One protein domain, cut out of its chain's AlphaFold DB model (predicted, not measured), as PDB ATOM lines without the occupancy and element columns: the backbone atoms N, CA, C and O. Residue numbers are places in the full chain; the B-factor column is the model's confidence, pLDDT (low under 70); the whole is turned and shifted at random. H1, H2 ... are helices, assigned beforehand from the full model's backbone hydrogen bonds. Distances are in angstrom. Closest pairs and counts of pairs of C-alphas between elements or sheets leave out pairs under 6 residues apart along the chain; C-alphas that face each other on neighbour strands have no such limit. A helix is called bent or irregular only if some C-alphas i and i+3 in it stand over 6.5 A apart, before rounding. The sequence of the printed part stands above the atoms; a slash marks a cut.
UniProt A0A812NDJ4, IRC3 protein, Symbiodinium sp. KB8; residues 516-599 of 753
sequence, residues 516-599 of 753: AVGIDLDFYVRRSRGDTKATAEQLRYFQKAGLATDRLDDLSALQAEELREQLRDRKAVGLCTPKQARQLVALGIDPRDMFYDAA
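Overview. This is residues 516 to 599 of the 753 residues of the protein "IRC3 protein" of Symbiodinium sp. KB8 (UniProt A0A812NDJ4). An elongated set of six helices: the long helix H4 runs along one side of the body, H2 lies beside its first half running the same way, and H1 and H3 lie on another side of this pair. H5 and H6, with the loops around them, make a smaller group at one end of the long axis, and the loop from H1 to H2 turns at the opposite end. The printed part has 84 residues, with the helices in the order H1 to H6 and no named strand; the class is all helix. It is compact, with a radius of gyration of the C-alphas of 13.2 A, and its C-alphas span 41 by 24 by 19 A.

Along the chain. H1 is residues 521 to 526, 8.9 A from first to last C-alpha, and begins with C-alpha 521 at (154.536, -11.286, 137.327). H2, residues 536 to 545, is 14.3 A long, and H3, residues 550 to 554, is 8.3 A. H3 is neither bent nor irregular, but only just: C-alphas 550 and 553 are 6.0 A apart. H4, residues 557 to 572, is the longest helix at 22.3 A, and C-alpha 572 stands at (152.121, -32.088, 139.193). H5, residues 578 to 585, is 10.4 A long. H6, residues 596 to 599, is 5.2 A long and ends with C-alpha 599 at (144.952, -28.495, 125.810).

Arrangement. H1 and H3 only just touch, with 3 pairs of C-alphas within 8 A; the closest are those of Val 525 and Asp 554, 6.0 A apart. H1 and H4 are close but not clearly touching, the closest C-alphas being those of Tyr 524 and Gln 559 at 6.6 A, and they run opposite ways at a shallow tilt of 20 degrees. H2 touches H4, which meets it with residues 557 to 564 alone; their closest C-alphas, of Gln 538 and Ala 560, are 6.3 A apart, and they run the same way at a shallow tilt of 31 degrees. H2 and H5 are close but not clearly touching, their closest C-alphas, of Ala 545 and Pro 578, being 6.1 A apart. H5 touches H6, and their closest C-alphas, of Gln 580 and Ala 599, are 6.4 A apart. H6 is apart from H1, H2, H3 and H4. In H1, H4 and H5 every O i to N i+4 pair is within hydrogen-bond range; in H2 it is 5 of 6, in H3 0 of 1 with 1 of 2 O i to N i+3 pairs within range, and H6 is too short for an O i to N i+4 pair.

Size, cuts and confidence. The two C-alphas farthest apart are those of Gly 530 and Ala 598, at 41.7 A. The printed part has no cut, and no link is long. The mean pLDDT of the printed part is 78.6, and it is under 70 at residues 527 to 531, 584 to 590 and 598.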
ATOM      1  N   ALA A 516     149.139 -15.913 130.909       70.44
ATOM      2  CA  ALA A 516     148.595 -17.111 130.270       70.44
ATOM      3  C   ALA A 516     148.576 -18.339 131.195       70.44
ATOM      4  O   ALA A 516     147.841 -19.274 130.927       70.44
ATOM      5  N   VAL A 517     149.352 -18.375 132.278       74.88
ATOM      6  CA  VAL A 517     149.322 -19.469 133.268       74.88
ATOM      7  C   VAL A 517     148.748 -19.034 134.615       74.88
ATOM      8  O   VAL A 517     148.890 -19.758 135.596       74.88
ATOM      9  N   GLY A 518     148.073 -17.881 134.656       72.25
ATOM     10  CA  GLY A 518     147.461 -17.342 135.870       72.25
ATOM     11  C   GLY A 518     148.462 -16.745 136.860       72.25
ATOM     12  O   GLY A 518     148.127 -16.600 138.030       72.25
ATOM     13  N   ILE A 519     149.676 -16.410 136.412       80.62
ATOM     14  CA  ILE A 519     150.715 -15.801 137.247       80.62
ATOM     15  C   ILE A 519     150.774 -14.301 136.955       80.62
ATOM     16  O   ILE A 519     151.018 -13.894 135.821       80.62
ATOM     17  N   ASP A 520     150.597 -13.485 137.993       79.62
ATOM     18  CA  ASP A 520     150.821 -12.041 137.942       79.62
ATOM     19  C   ASP A 520     152.298 -11.734 138.236       79.62
ATOM     20  O   ASP A 520     152.723 -11.692 139.391       79.62
ATOM     21  N   LEU A 521     153.103 -11.553 137.185       80.06
ATOM     22  CA  LEU A 521     154.536 -11.286 137.327       80.06
ATOM     23  C   LEU A 521     154.815  -9.906 137.961       80.06
ATOM     24  O   LEU A 521     155.820  -9.750 138.660       80.06
ATOM     25  N   ASP A 522     153.924  -8.923 137.773       76.31
ATOM     26  CA  ASP A 522     154.054  -7.571 138.338       76.31
ATOM     27  C   ASP A 522     154.121  -7.591 139.863       76.31
ATOM     28  O   ASP A 522     154.904  -6.856 140.475       76.31
ATOM     29  N   PHE A 523     153.316  -8.455 140.479       77.81
ATOM     30  CA  PHE A 523     153.283  -8.639 141.924       77.81
ATOM     31  C   PHE A 523     154.649  -9.045 142.499       77.81
ATOM     32  O   PHE A 523     155.059  -8.519 143.538       77.81
ATOM     33  N   TYR A 524     155.375  -9.933 141.814       75.81
ATOM     34  CA  TYR A 524     156.699 -10.390 142.247       75.81
ATOM     35  C   TYR A 524     157.760  -9.310 142.023       75.81
ATOM     36  O   TYR A 524     158.514  -8.987 142.941       75.81
ATOM     37  N   VAL A 525     157.771  -8.675 140.849       76.50
ATOM     38  CA  VAL A 525     158.758  -7.632 140.519       76.50
ATOM     39  C   VAL A 525     158.675  -6.445 141.491       76.50
ATOM     40  O   VAL A 525     159.695  -5.997 142.011       76.50
ATOM     41  N   ARG A 526     157.466  -5.974 141.837       72.75
ATOM     42  CA  ARG A 526     157.273  -4.818 142.743       72.75
ATOM     43  C   ARG A 526     157.733  -5.056 144.185       72.75
ATOM     44  O   ARG A 526     157.963  -4.094 144.915       72.75
ATOM     45  N   ARG A 527     157.836  -6.317 144.617       62.69
ATOM     46  CA  ARG A 527     158.207  -6.699 145.990       62.69
ATOM     47  C   ARG A 527     159.700  -6.951 146.192       62.69
ATOM     48  O   ARG A 527     160.107  -7.153 147.333       62.69
ATOM     49  N   SER A 528     160.500  -6.920 145.126       58.69
ATOM     50  CA  SER A 528     161.940  -7.178 145.187       58.69
ATOM     51  C   SER A 528     162.637  -6.132 146.072       58.69
ATOM     52  O   SER A 528     162.741  -4.957 145.717       58.69
ATOM     53  N   ARG A 529     163.072  -6.531 147.275       54.66
ATOM     54  CA  ARG A 529     163.850  -5.696 148.203       54.66
ATOM     55  C   ARG A 529     165.063  -6.475 148.701       54.66
ATOM     56  O   ARG A 529     164.920  -7.364 149.526       54.66
ATOM     57  N   GLY A 530     166.253  -6.085 148.248       57.28
ATOM     58  CA  GLY A 530     167.525  -6.419 148.904       57.28
ATOM     59  C   GLY A 530     168.064  -7.848 148.747       57.28
ATOM     60  O   GLY A 530     169.133  -8.116 149.286       57.28
ATOM     61  N   ASP A 531     167.396  -8.733 148.006       61.03
ATOM     62  CA  ASP A 531     167.862 -10.107 147.771       61.03
ATOM     63  C   ASP A 531     168.813 -10.237 146.567       61.03
ATOM     64  O   ASP A 531     168.865  -9.391 145.670       61.03
ATOM     65  N   THR A 532     169.570 -11.338 146.531       79.00
ATOM     66  CA  THR A 532     170.402 -11.702 145.371       79.00
ATOM     67  C   THR A 532     169.537 -11.879 144.120       79.00
ATOM     68  O   THR A 532     168.460 -12.472 144.178       79.00
ATOM     69  N   LYS A 533     169.990 -11.351 142.974       85.62
ATOM     70  CA  LYS A 533     169.264 -11.456 141.696       85.62
ATOM     71  C   LYS A 533     169.073 -12.911 141.267       85.62
ATOM     72  O   LYS A 533     169.905 -13.765 141.577       85.62
ATOM     73  N   ALA A 534     168.011 -13.168 140.506       85.75
ATOM     74  CA  ALA A 534     167.753 -14.468 139.904       85.75
ATOM     75  C   ALA A 534     168.977 -14.999 139.143       85.75
ATOM     76  O   ALA A 534     169.633 -14.293 138.373       85.75
ATOM     77  N   THR A 535     169.296 -16.272 139.364       87.75
ATOM     78  CA  THR A 535     170.451 -16.915 138.733       87.75
ATOM     79  C   THR A 535     170.199 -17.169 137.245       87.75
ATOM     80  O   THR A 535     169.065 -17.375 136.802       87.75
ATOM     81  N   ALA A 536     171.273 -17.256 136.452       85.44
ATOM     82  CA  ALA A 536     171.173 -17.575 135.024       85.44
ATOM     83  C   ALA A 536     170.461 -18.917 134.759       85.44
ATOM     84  O   ALA A 536     169.820 -19.090 133.723       85.44
ATOM     85  N   GLU A 537     170.551 -19.873 135.687       86.12
ATOM     86  CA  GLU A 537     169.833 -21.144 135.592       86.12
ATOM     87  C   GLU A 537     168.319 -20.970 135.789       86.12
ATOM     88  O   GLU A 537     167.531 -21.525 135.018       86.12
ATOM     89  N   GLN A 538     167.909 -20.156 136.766       86.75
ATOM     90  CA  GLN A 538     166.502 -19.839 137.010       86.75
ATOM     91  C   GLN A 538     165.881 -19.094 135.822       86.75
ATOM     92  O   GLN A 538     164.818 -19.486 135.343       86.75
ATOM     93  N   LEU A 539     166.576 -18.107 135.253       85.94
ATOM     94  CA  LEU A 539     166.108 -17.390 134.059       85.94
ATOM     95  C   LEU A 539     165.990 -18.318 132.835       85.94
ATOM     96  O   LEU A 539     164.997 -18.283 132.098       85.94
ATOM     97  N   ARG A 540     166.956 -19.232 132.648       85.62
ATOM     98  CA  ARG A 540     166.908 -20.251 131.583       85.62
ATOM     99  C   ARG A 540     165.725 -21.209 131.733       85.62
ATOM    100  O   ARG A 540     165.228 -21.699 130.716       85.62
ATOM    101  N   TYR A 541     165.264 -21.491 132.954       87.38
ATOM    102  CA  TYR A 541     164.081 -22.328 133.174       87.38
ATOM    103  C   TYR A 541     162.830 -21.698 132.549       87.38
ATOM    104  O   TYR A 541     162.147 -22.360 131.762       87.38
ATOM    105  N   PHE A 542     162.567 -20.415 132.816       87.06
ATOM    106  CA  PHE A 542     161.409 -19.707 132.261       87.06
ATOM    107  C   PHE A 542     161.481 -19.600 130.734       87.06
ATOM    108  O   PHE A 542     160.502 -19.894 130.043       87.06
ATOM    109  N   GLN A 543     162.667 -19.326 130.181       83.94
ATOM    110  CA  GLN A 543     162.885 -19.349 128.731       83.94
ATOM    111  C   GLN A 543     162.556 -20.722 128.119       83.94
ATOM    112  O   GLN A 543     161.810 -20.808 127.141       83.94
ATOM    113  N   LYS A 544     163.042 -21.820 128.720       84.12
ATOM    114  CA  LYS A 544     162.731 -23.188 128.267       84.12
ATOM    115  C   LYS A 544     161.246 -23.524 128.395       84.12
ATOM    116  O   LYS A 544     160.718 -24.233 127.530       84.12
ATOM    117  N   ALA A 545     160.574 -22.998 129.417       81.69
ATOM    118  CA  ALA A 545     159.135 -23.129 129.624       81.69
ATOM    119  C   ALA A 545     158.299 -22.297 128.629       81.69
ATOM    120  O   ALA A 545     157.098 -22.515 128.522       81.69
ATOM    121  N   GLY A 546     158.917 -21.413 127.835       77.00
ATOM    122  CA  GLY A 546     158.220 -20.524 126.897       77.00
ATOM    123  C   GLY A 546     157.729 -19.219 127.531       77.00
ATOM    124  O   GLY A 546     156.944 -18.501 126.914       77.00
ATOM    125  N   LEU A 547     158.200 -18.904 128.733       81.19
ATOM    126  CA  LEU A 547     157.863 -17.726 129.524       81.19
ATOM    127  C   LEU A 547     159.021 -16.719 129.481       81.19
ATOM    128  O   LEU A 547     159.658 -16.450 130.490       81.19
ATOM    129  N   ALA A 548     159.370 -16.231 128.292       74.19
ATOM    130  CA  ALA A 548     160.474 -15.287 128.123       74.19
ATOM    131  C   ALA A 548     159.961 -13.840 128.122       74.19
ATOM    132  O   ALA A 548     159.136 -13.488 127.279       74.19
ATOM    133  N   THR A 549     160.475 -13.022 129.036       77.38
ATOM    134  CA  THR A 549     160.288 -11.565 129.107       77.38
ATOM    135  C   THR A 549     161.517 -10.959 129.780       77.38
ATOM    136  O   THR A 549     162.112 -11.577 130.661       77.38
ATOM    137  N   ASP A 550     161.895  -9.769 129.331       77.38
ATOM    138  CA  ASP A 550     162.883  -8.863 129.930       77.38
ATOM    139  C   ASP A 550     162.620  -8.584 131.418       77.38
ATOM    140  O   ASP A 550     163.544  -8.458 132.212       77.38
ATOM    141  N   ARG A 551     161.351  -8.609 131.825       77.12
ATOM    142  CA  ARG A 551     160.911  -8.379 133.206       77.12
ATOM    143  C   ARG A 551     161.398  -9.416 134.224       77.12
ATOM    144  O   ARG A 551     161.282  -9.196 135.426       77.12
ATOM    145  N   LEU A 552     161.898 -10.567 133.769       80.50
ATOM    146  CA  LEU A 552     162.454 -11.588 134.661       80.50
ATOM    147  C   LEU A 552     163.791 -11.176 135.278       80.50
ATOM    148  O   LEU A 552     164.142 -11.699 136.335       80.50
ATOM    149  N   ASP A 553     164.506 -10.234 134.659       79.62
ATOM    150  CA  ASP A 553     165.814  -9.764 135.131       79.62
ATOM    151  C   ASP A 553     165.721  -8.942 136.436       79.62
ATOM    152  O   ASP A 553     166.731  -8.722 137.118       79.62
ATOM    153  N   ASP A 554     164.501  -8.537 136.807       82.56
ATOM    154  CA  ASP A 554     164.182  -7.785 138.025       82.56
ATOM    155  C   ASP A 554     163.793  -8.682 139.218       82.56
ATOM    156  O   ASP A 554     163.613  -8.195 140.339       82.56
ATOM    157  N   LEU A 555     163.674  -9.999 139.008       82.75
ATOM    158  CA  LEU A 555     163.357 -10.951 140.073       82.75
ATOM    159  C   LEU A 555     164.570 -11.247 140.964       82.75
ATOM    160  O   LEU A 555     165.707 -11.390 140.500       82.75
ATOM    161  N   SER A 556     164.310 -11.441 142.255       87.25
ATOM    162  CA  SER A 556     165.273 -12.076 143.161       87.25
ATOM    163  C   SER A 556     165.346 -13.594 142.944       87.25
ATOM    164  O   SER A 556     164.430 -14.209 142.392       87.25
ATOM    165  N   ALA A 557     166.427 -14.221 143.409       84.88
ATOM    166  CA  ALA A 557     166.613 -15.669 143.354       84.88
ATOM    167  C   ALA A 557     165.522 -16.433 144.118       84.88
ATOM    168  O   ALA A 557     165.113 -17.499 143.663       84.88
ATOM    169  N   LEU A 558     165.021 -15.881 145.228       84.00
ATOM    170  CA  LEU A 558     163.938 -16.483 146.006       84.00
ATOM    171  C   LEU A 558     162.614 -16.449 145.232       84.00
ATOM    172  O   LEU A 558     161.994 -17.486 145.028       84.00
ATOM    173  N   GLN A 559     162.235 -15.283 144.704       86.50
ATOM    174  CA  GLN A 559     161.009 -15.120 143.912       86.50
ATOM    175  C   GLN A 559     161.036 -15.950 142.625       86.50
ATOM    176  O   GLN A 559     160.027 -16.517 142.208       86.50
ATOM    177  N   ALA A 560     162.203 -16.045 141.985       86.81
ATOM    178  CA  ALA A 560     162.383 -16.914 140.836       86.81
ATOM    179  C   ALA A 560     162.206 -18.395 141.214       86.81
ATOM    180  O   ALA A 560     161.664 -19.154 140.413       86.81
ATOM    181  N   GLU A 561     162.618 -18.819 142.412       89.25
ATOM    182  CA  GLU A 561     162.404 -20.192 142.875       89.25
ATOM    183  C   GLU A 561     160.936 -20.466 143.228       89.25
ATOM    184  O   GLU A 561     160.403 -21.475 142.770       89.25
ATOM    185  N   GLU A 562     160.252 -19.536 143.902       86.88
ATOM    186  CA  GLU A 562     158.804 -19.609 144.176       86.88
ATOM    187  C   GLU A 562     157.992 -19.757 142.879       86.88
ATOM    188  O   GLU A 562     157.132 -20.629 142.748       86.88
ATOM    189  N   LEU A 563     158.309 -18.955 141.859       86.94
ATOM    190  CA  LEU A 563     157.669 -19.055 140.546       86.94
ATOM    191  C   LEU A 563     157.970 -20.394 139.851       86.94
ATOM    192  O   LEU A 563     157.116 -20.946 139.150       86.94
ATOM    193  N   ARG A 564     159.176 -20.951 140.023       89.44
ATOM    194  CA  ARG A 564     159.513 -22.287 139.500       89.44
ATOM    195  C   ARG A 564     158.763 -23.392 140.230       89.44
ATOM    196  O   ARG A 564     158.443 -24.391 139.583       89.44
ATOM    197  N   GLU A 565     158.539 -23.245 141.530       88.00
ATOM    198  CA  GLU A 565     157.759 -24.166 142.354       88.00
ATOM    199  C   GLU A 565     156.290 -24.156 141.926       88.00
ATOM    200  O   GLU A 565     155.783 -25.198 141.522       88.00
ATOM    201  N   GLN A 566     155.670 -22.982 141.781       85.00
ATOM    202  CA  GLN A 566     154.298 -22.863 141.263       85.00
ATOM    203  C   GLN A 566     154.121 -23.511 139.881       85.00
ATOM    204  O   GLN A 566     153.128 -24.189 139.611       85.00
ATOM    205  N   LEU A 567     155.103 -23.353 138.985       86.62
ATOM    206  CA  LEU A 567     155.080 -24.013 137.676       86.62
ATOM    207  C   LEU A 567     155.281 -25.537 137.766       86.62
ATOM    208  O   LEU A 567     154.790 -26.262 136.894       86.62
ATOM    209  N   ARG A 568     156.005 -26.034 138.779       85.38
ATOM    210  CA  ARG A 568     156.142 -27.473 139.055       85.38
ATOM    211  C   ARG A 568     154.854 -28.044 139.633       85.38
ATOM    212  O   ARG A 568     154.422 -29.083 139.143       85.38
ATOM    213  N   ASP A 569     154.214 -27.346 140.562       84.31
ATOM    214  CA  ASP A 569     152.936 -27.749 141.154       84.31
ATOM    215  C   ASP A 569     151.847 -27.822 140.094       84.31
ATOM    216  O   ASP A 569     151.164 -28.836 139.965       84.31
ATOM    217  N   ARG A 570     151.777 -26.800 139.233       85.44
ATOM    218  CA  ARG A 570     150.893 -26.784 138.064       85.44
ATOM    219  C   ARG A 570     151.082 -28.030 137.191       85.44
ATOM    220  O   ARG A 570     150.114 -28.628 136.729       85.44
ATOM    221  N   LYS A 571     152.332 -28.449 136.972       83.06
ATOM    222  CA  LYS A 571     152.641 -29.676 136.228       83.06
ATOM    223  C   LYS A 571     152.255 -30.936 137.013       83.06
ATOM    224  O   LYS A 571     151.782 -31.888 136.400       83.06
ATOM    225  N   ALA A 572     152.451 -30.954 138.330       82.06
ATOM    226  CA  ALA A 572     152.121 -32.088 139.193       82.06
ATOM    227  C   ALA A 572     150.612 -32.375 139.221       82.06
ATOM    228  O   ALA A 572     150.220 -33.538 139.204       82.06
ATOM    229  N   VAL A 573     149.772 -31.336 139.162       82.44
ATOM    230  CA  VAL A 573     148.308 -31.478 139.055       82.44
ATOM    231  C   VAL A 573     147.816 -31.739 137.623       82.44
ATOM    232  O   VAL A 573     146.616 -31.794 137.384       82.44
ATOM    233  N   GLY A 574     148.720 -31.906 136.651       82.75
ATOM    234  CA  GLY A 574     148.370 -32.258 135.271       82.75
ATOM    235  C   GLY A 574     147.837 -31.102 134.416       82.75
ATOM    236  O   GLY A 574     147.289 -31.346 133.340       82.75
ATOM    237  N   LEU A 575     147.992 -29.847 134.848       82.88
ATOM    238  CA  LEU A 575     147.580 -28.683 134.061       82.88
ATOM    239  C   LEU A 575     148.488 -28.470 132.841       82.88
ATOM    240  O   LEU A 575     149.635 -28.922 132.777       82.88
ATOM    241  N   CYS A 576     147.966 -27.763 131.841       82.31
ATOM    242  CA  CYS A 576     148.661 -27.535 130.586       82.31
ATOM    243  C   CYS A 576     149.983 -26.787 130.797       82.31
ATOM    244  O   CYS A 576     150.110 -25.888 131.638       82.31
ATOM    245  N   THR A 577     150.973 -27.120 129.968       85.56
ATOM    246  CA  THR A 577     152.278 -26.454 130.005       85.56
ATOM    247  C   THR A 577     152.153 -24.978 129.623       85.56
ATOM    248  O   THR A 577     151.282 -24.628 128.823       85.56
ATOM    249  N   PRO A 578     153.072 -24.106 130.068       84.50
ATOM    250  CA  PRO A 578     153.041 -22.700 129.665       84.50
ATOM    251  C   PRO A 578     153.126 -22.497 128.142       84.50
ATOM    252  O   PRO A 578     152.523 -21.579 127.589       84.50
ATOM    253  N   LYS A 579     153.795 -23.406 127.417       83.69
ATOM    254  CA  LYS A 579     153.798 -23.407 125.943       83.69
ATOM    255  C   LYS A 579     152.417 -23.672 125.350       83.69
ATOM    256  O   LYS A 579     152.051 -22.989 124.394       83.69
ATOM    257  N   GLN A 580     151.678 -24.645 125.886       82.06
ATOM    258  CA  GLN A 580     150.304 -24.929 125.461       82.06
ATOM    259  C   GLN A 580     149.374 -23.780 125.844       82.06
ATOM    260  O   GLN A 580     148.623 -23.317 124.996       82.06
ATOM    261  N   ALA A 581     149.501 -23.249 127.061       80.88
ATOM    262  CA  ALA A 581     148.725 -22.111 127.533       80.88
ATOM    263  C   ALA A 581     148.849 -20.902 126.591       80.88
ATOM    264  O   ALA A 581     147.849 -20.370 126.120       80.88
ATOM    265  N   ARG A 582     150.071 -20.536 126.186       79.06
ATOM    266  CA  ARG A 582     150.280 -19.479 125.180       79.06
ATOM    267  C   ARG A 582     149.680 -19.805 123.814       79.06
ATOM    268  O   ARG A 582     149.213 -18.905 123.123       79.06
ATOM    269  N   GLN A 583     149.754 -21.065 123.381       76.38
ATOM    270  CA  GLN A 583     149.160 -21.487 122.110       76.38
ATOM    271  C   GLN A 583     147.634 -21.375 122.152       76.38
ATOM    272  O   GLN A 583     147.057 -20.923 121.171       76.38
ATOM    273  N   LEU A 584     147.007 -21.708 123.279       68.81
ATOM    274  CA  LEU A 584     145.569 -21.562 123.510       68.81
ATOM    275  C   LEU A 584     145.148 -20.092 123.582       68.81
ATOM    276  O   LEU A 584     144.211 -19.704 122.894       68.81
ATOM    277  N   VAL A 585     145.903 -19.243 124.286       67.25
ATOM    278  CA  VAL A 585     145.661 -17.790 124.296       67.25
ATOM    279  C   VAL A 585     145.765 -17.205 122.885       67.25
ATOM    280  O   VAL A 585     144.941 -16.384 122.495       67.25
ATOM    281  N   ALA A 586     146.724 -17.661 122.069       63.66
ATOM    282  CA  ALA A 586     146.834 -17.248 120.667       63.66
ATOM    283  C   ALA A 586     145.654 -17.713 119.788       63.66
ATOM    284  O   ALA A 586     145.473 -17.177 118.694       63.66
ATOM    285  N   LEU A 587     144.882 -18.695 120.260       60.59
ATOM    286  CA  LEU A 587     143.637 -19.182 119.663       60.59
ATOM    287  C   LEU A 587     142.386 -18.549 120.305       60.59
ATOM    288  O   LEU A 587     141.281 -18.899 119.908       60.59
ATOM    289  N   GLY A 588     142.534 -17.630 121.269       56.25
ATOM    290  CA  GLY A 588     141.411 -16.999 121.970       56.25
ATOM    291  C   GLY A 588     140.838 -17.805 123.141       56.25
ATOM    292  O   GLY A 588     139.773 -17.463 123.643       56.25
ATOM    293  N   ILE A 589     141.517 -18.865 123.582       61.56
ATOM    294  CA  ILE A 589     141.035 -19.799 124.610       61.56
ATOM    295  C   ILE A 589     141.757 -19.525 125.937       61.56
ATOM    296  O   ILE A 589     142.986 -19.449 125.956       61.56
ATOM    297  N   ASP A 590     141.013 -19.400 127.044       68.56
ATOM    298  CA  ASP A 590     141.574 -19.232 128.397       68.56
ATOM    299  C   ASP A 590     142.090 -20.581 128.949       68.56
ATOM    300  O   ASP A 590     141.301 -21.513 129.115       68.56
ATOM    301  N   PRO A 591     143.400 -20.727 129.221       72.25
ATOM    302  CA  PRO A 591     144.002 -22.001 129.608       72.25
ATOM    303  C   PRO A 591     144.214 -22.160 131.127       72.25
ATOM    304  O   PRO A 591     144.857 -23.130 131.538       72.25
ATOM    305  N   ARG A 592     143.761 -21.205 131.962       70.25
ATOM    306  CA  ARG A 592     144.137 -21.122 133.388       70.25
ATOM    307  C   ARG A 592     143.949 -22.433 134.150       70.25
ATOM    308  O   ARG A 592     144.908 -22.870 134.781       70.25
ATOM    309  N   ASP A 593     142.838 -23.129 133.950       73.75
ATOM    310  CA  ASP A 593     142.536 -24.401 134.629       73.75
ATOM    311  C   ASP A 593     142.478 -25.596 133.667       73.75
ATOM    312  O   ASP A 593     141.901 -26.640 133.960       73.75
ATOM    313  N   MET A 594     143.074 -25.457 132.480       74.62
ATOM    314  CA  MET A 594     143.001 -26.489 131.454       74.62
ATOM    315  C   MET A 594     144.035 -27.591 131.689       74.62
ATOM    316  O   MET A 594     145.231 -27.315 131.803       74.62
ATOM    317  N   PHE A 595     143.591 -28.850 131.700       80.69
ATOM    318  CA  PHE A 595     144.470 -30.021 131.784       80.69
ATOM    319  C   PHE A 595     145.295 -30.230 130.505       80.69
ATOM    320  O   PHE A 595     144.907 -29.819 129.408       80.69
ATOM    321  N   TYR A 596     146.453 -30.879 130.650       84.88
ATOM    322  CA  TYR A 596     147.433 -31.082 129.581       84.88
ATOM    323  C   TYR A 596     146.851 -31.760 128.336       84.88
ATOM    324  O   TYR A 596     147.090 -31.285 127.223       84.88
ATOM    325  N   ASP A 597     146.081 -32.833 128.520       78.62
ATOM    326  CA  ASP A 597     145.540 -33.625 127.414       78.62
ATOM    327  C   ASP A 597     144.463 -32.856 126.640       78.62
ATOM    328  O   ASP A 597     144.534 -32.771 125.413       78.62
ATOM    329  N   ALA A 598     143.553 -32.182 127.353       69.56
ATOM    330  CA  ALA A 598     142.531 -31.320 126.754       69.56
ATOM    331  C   ALA A 598     143.158 -30.163 125.954       69.56
ATOM    332  O   ALA A 598     142.774 -29.884 124.818       69.56
ATOM    333  N   ALA A 599     144.194 -29.526 126.509       76.25
ATOM    334  CA  ALA A 599     144.952 -28.495 125.810       76.25
ATOM    335  C   ALA A 599     145.639 -29.039 124.546       76.25
ATOM    336  O   ALA A 599     145.672 -28.376 123.508       76.25
TER     337      ALA A 599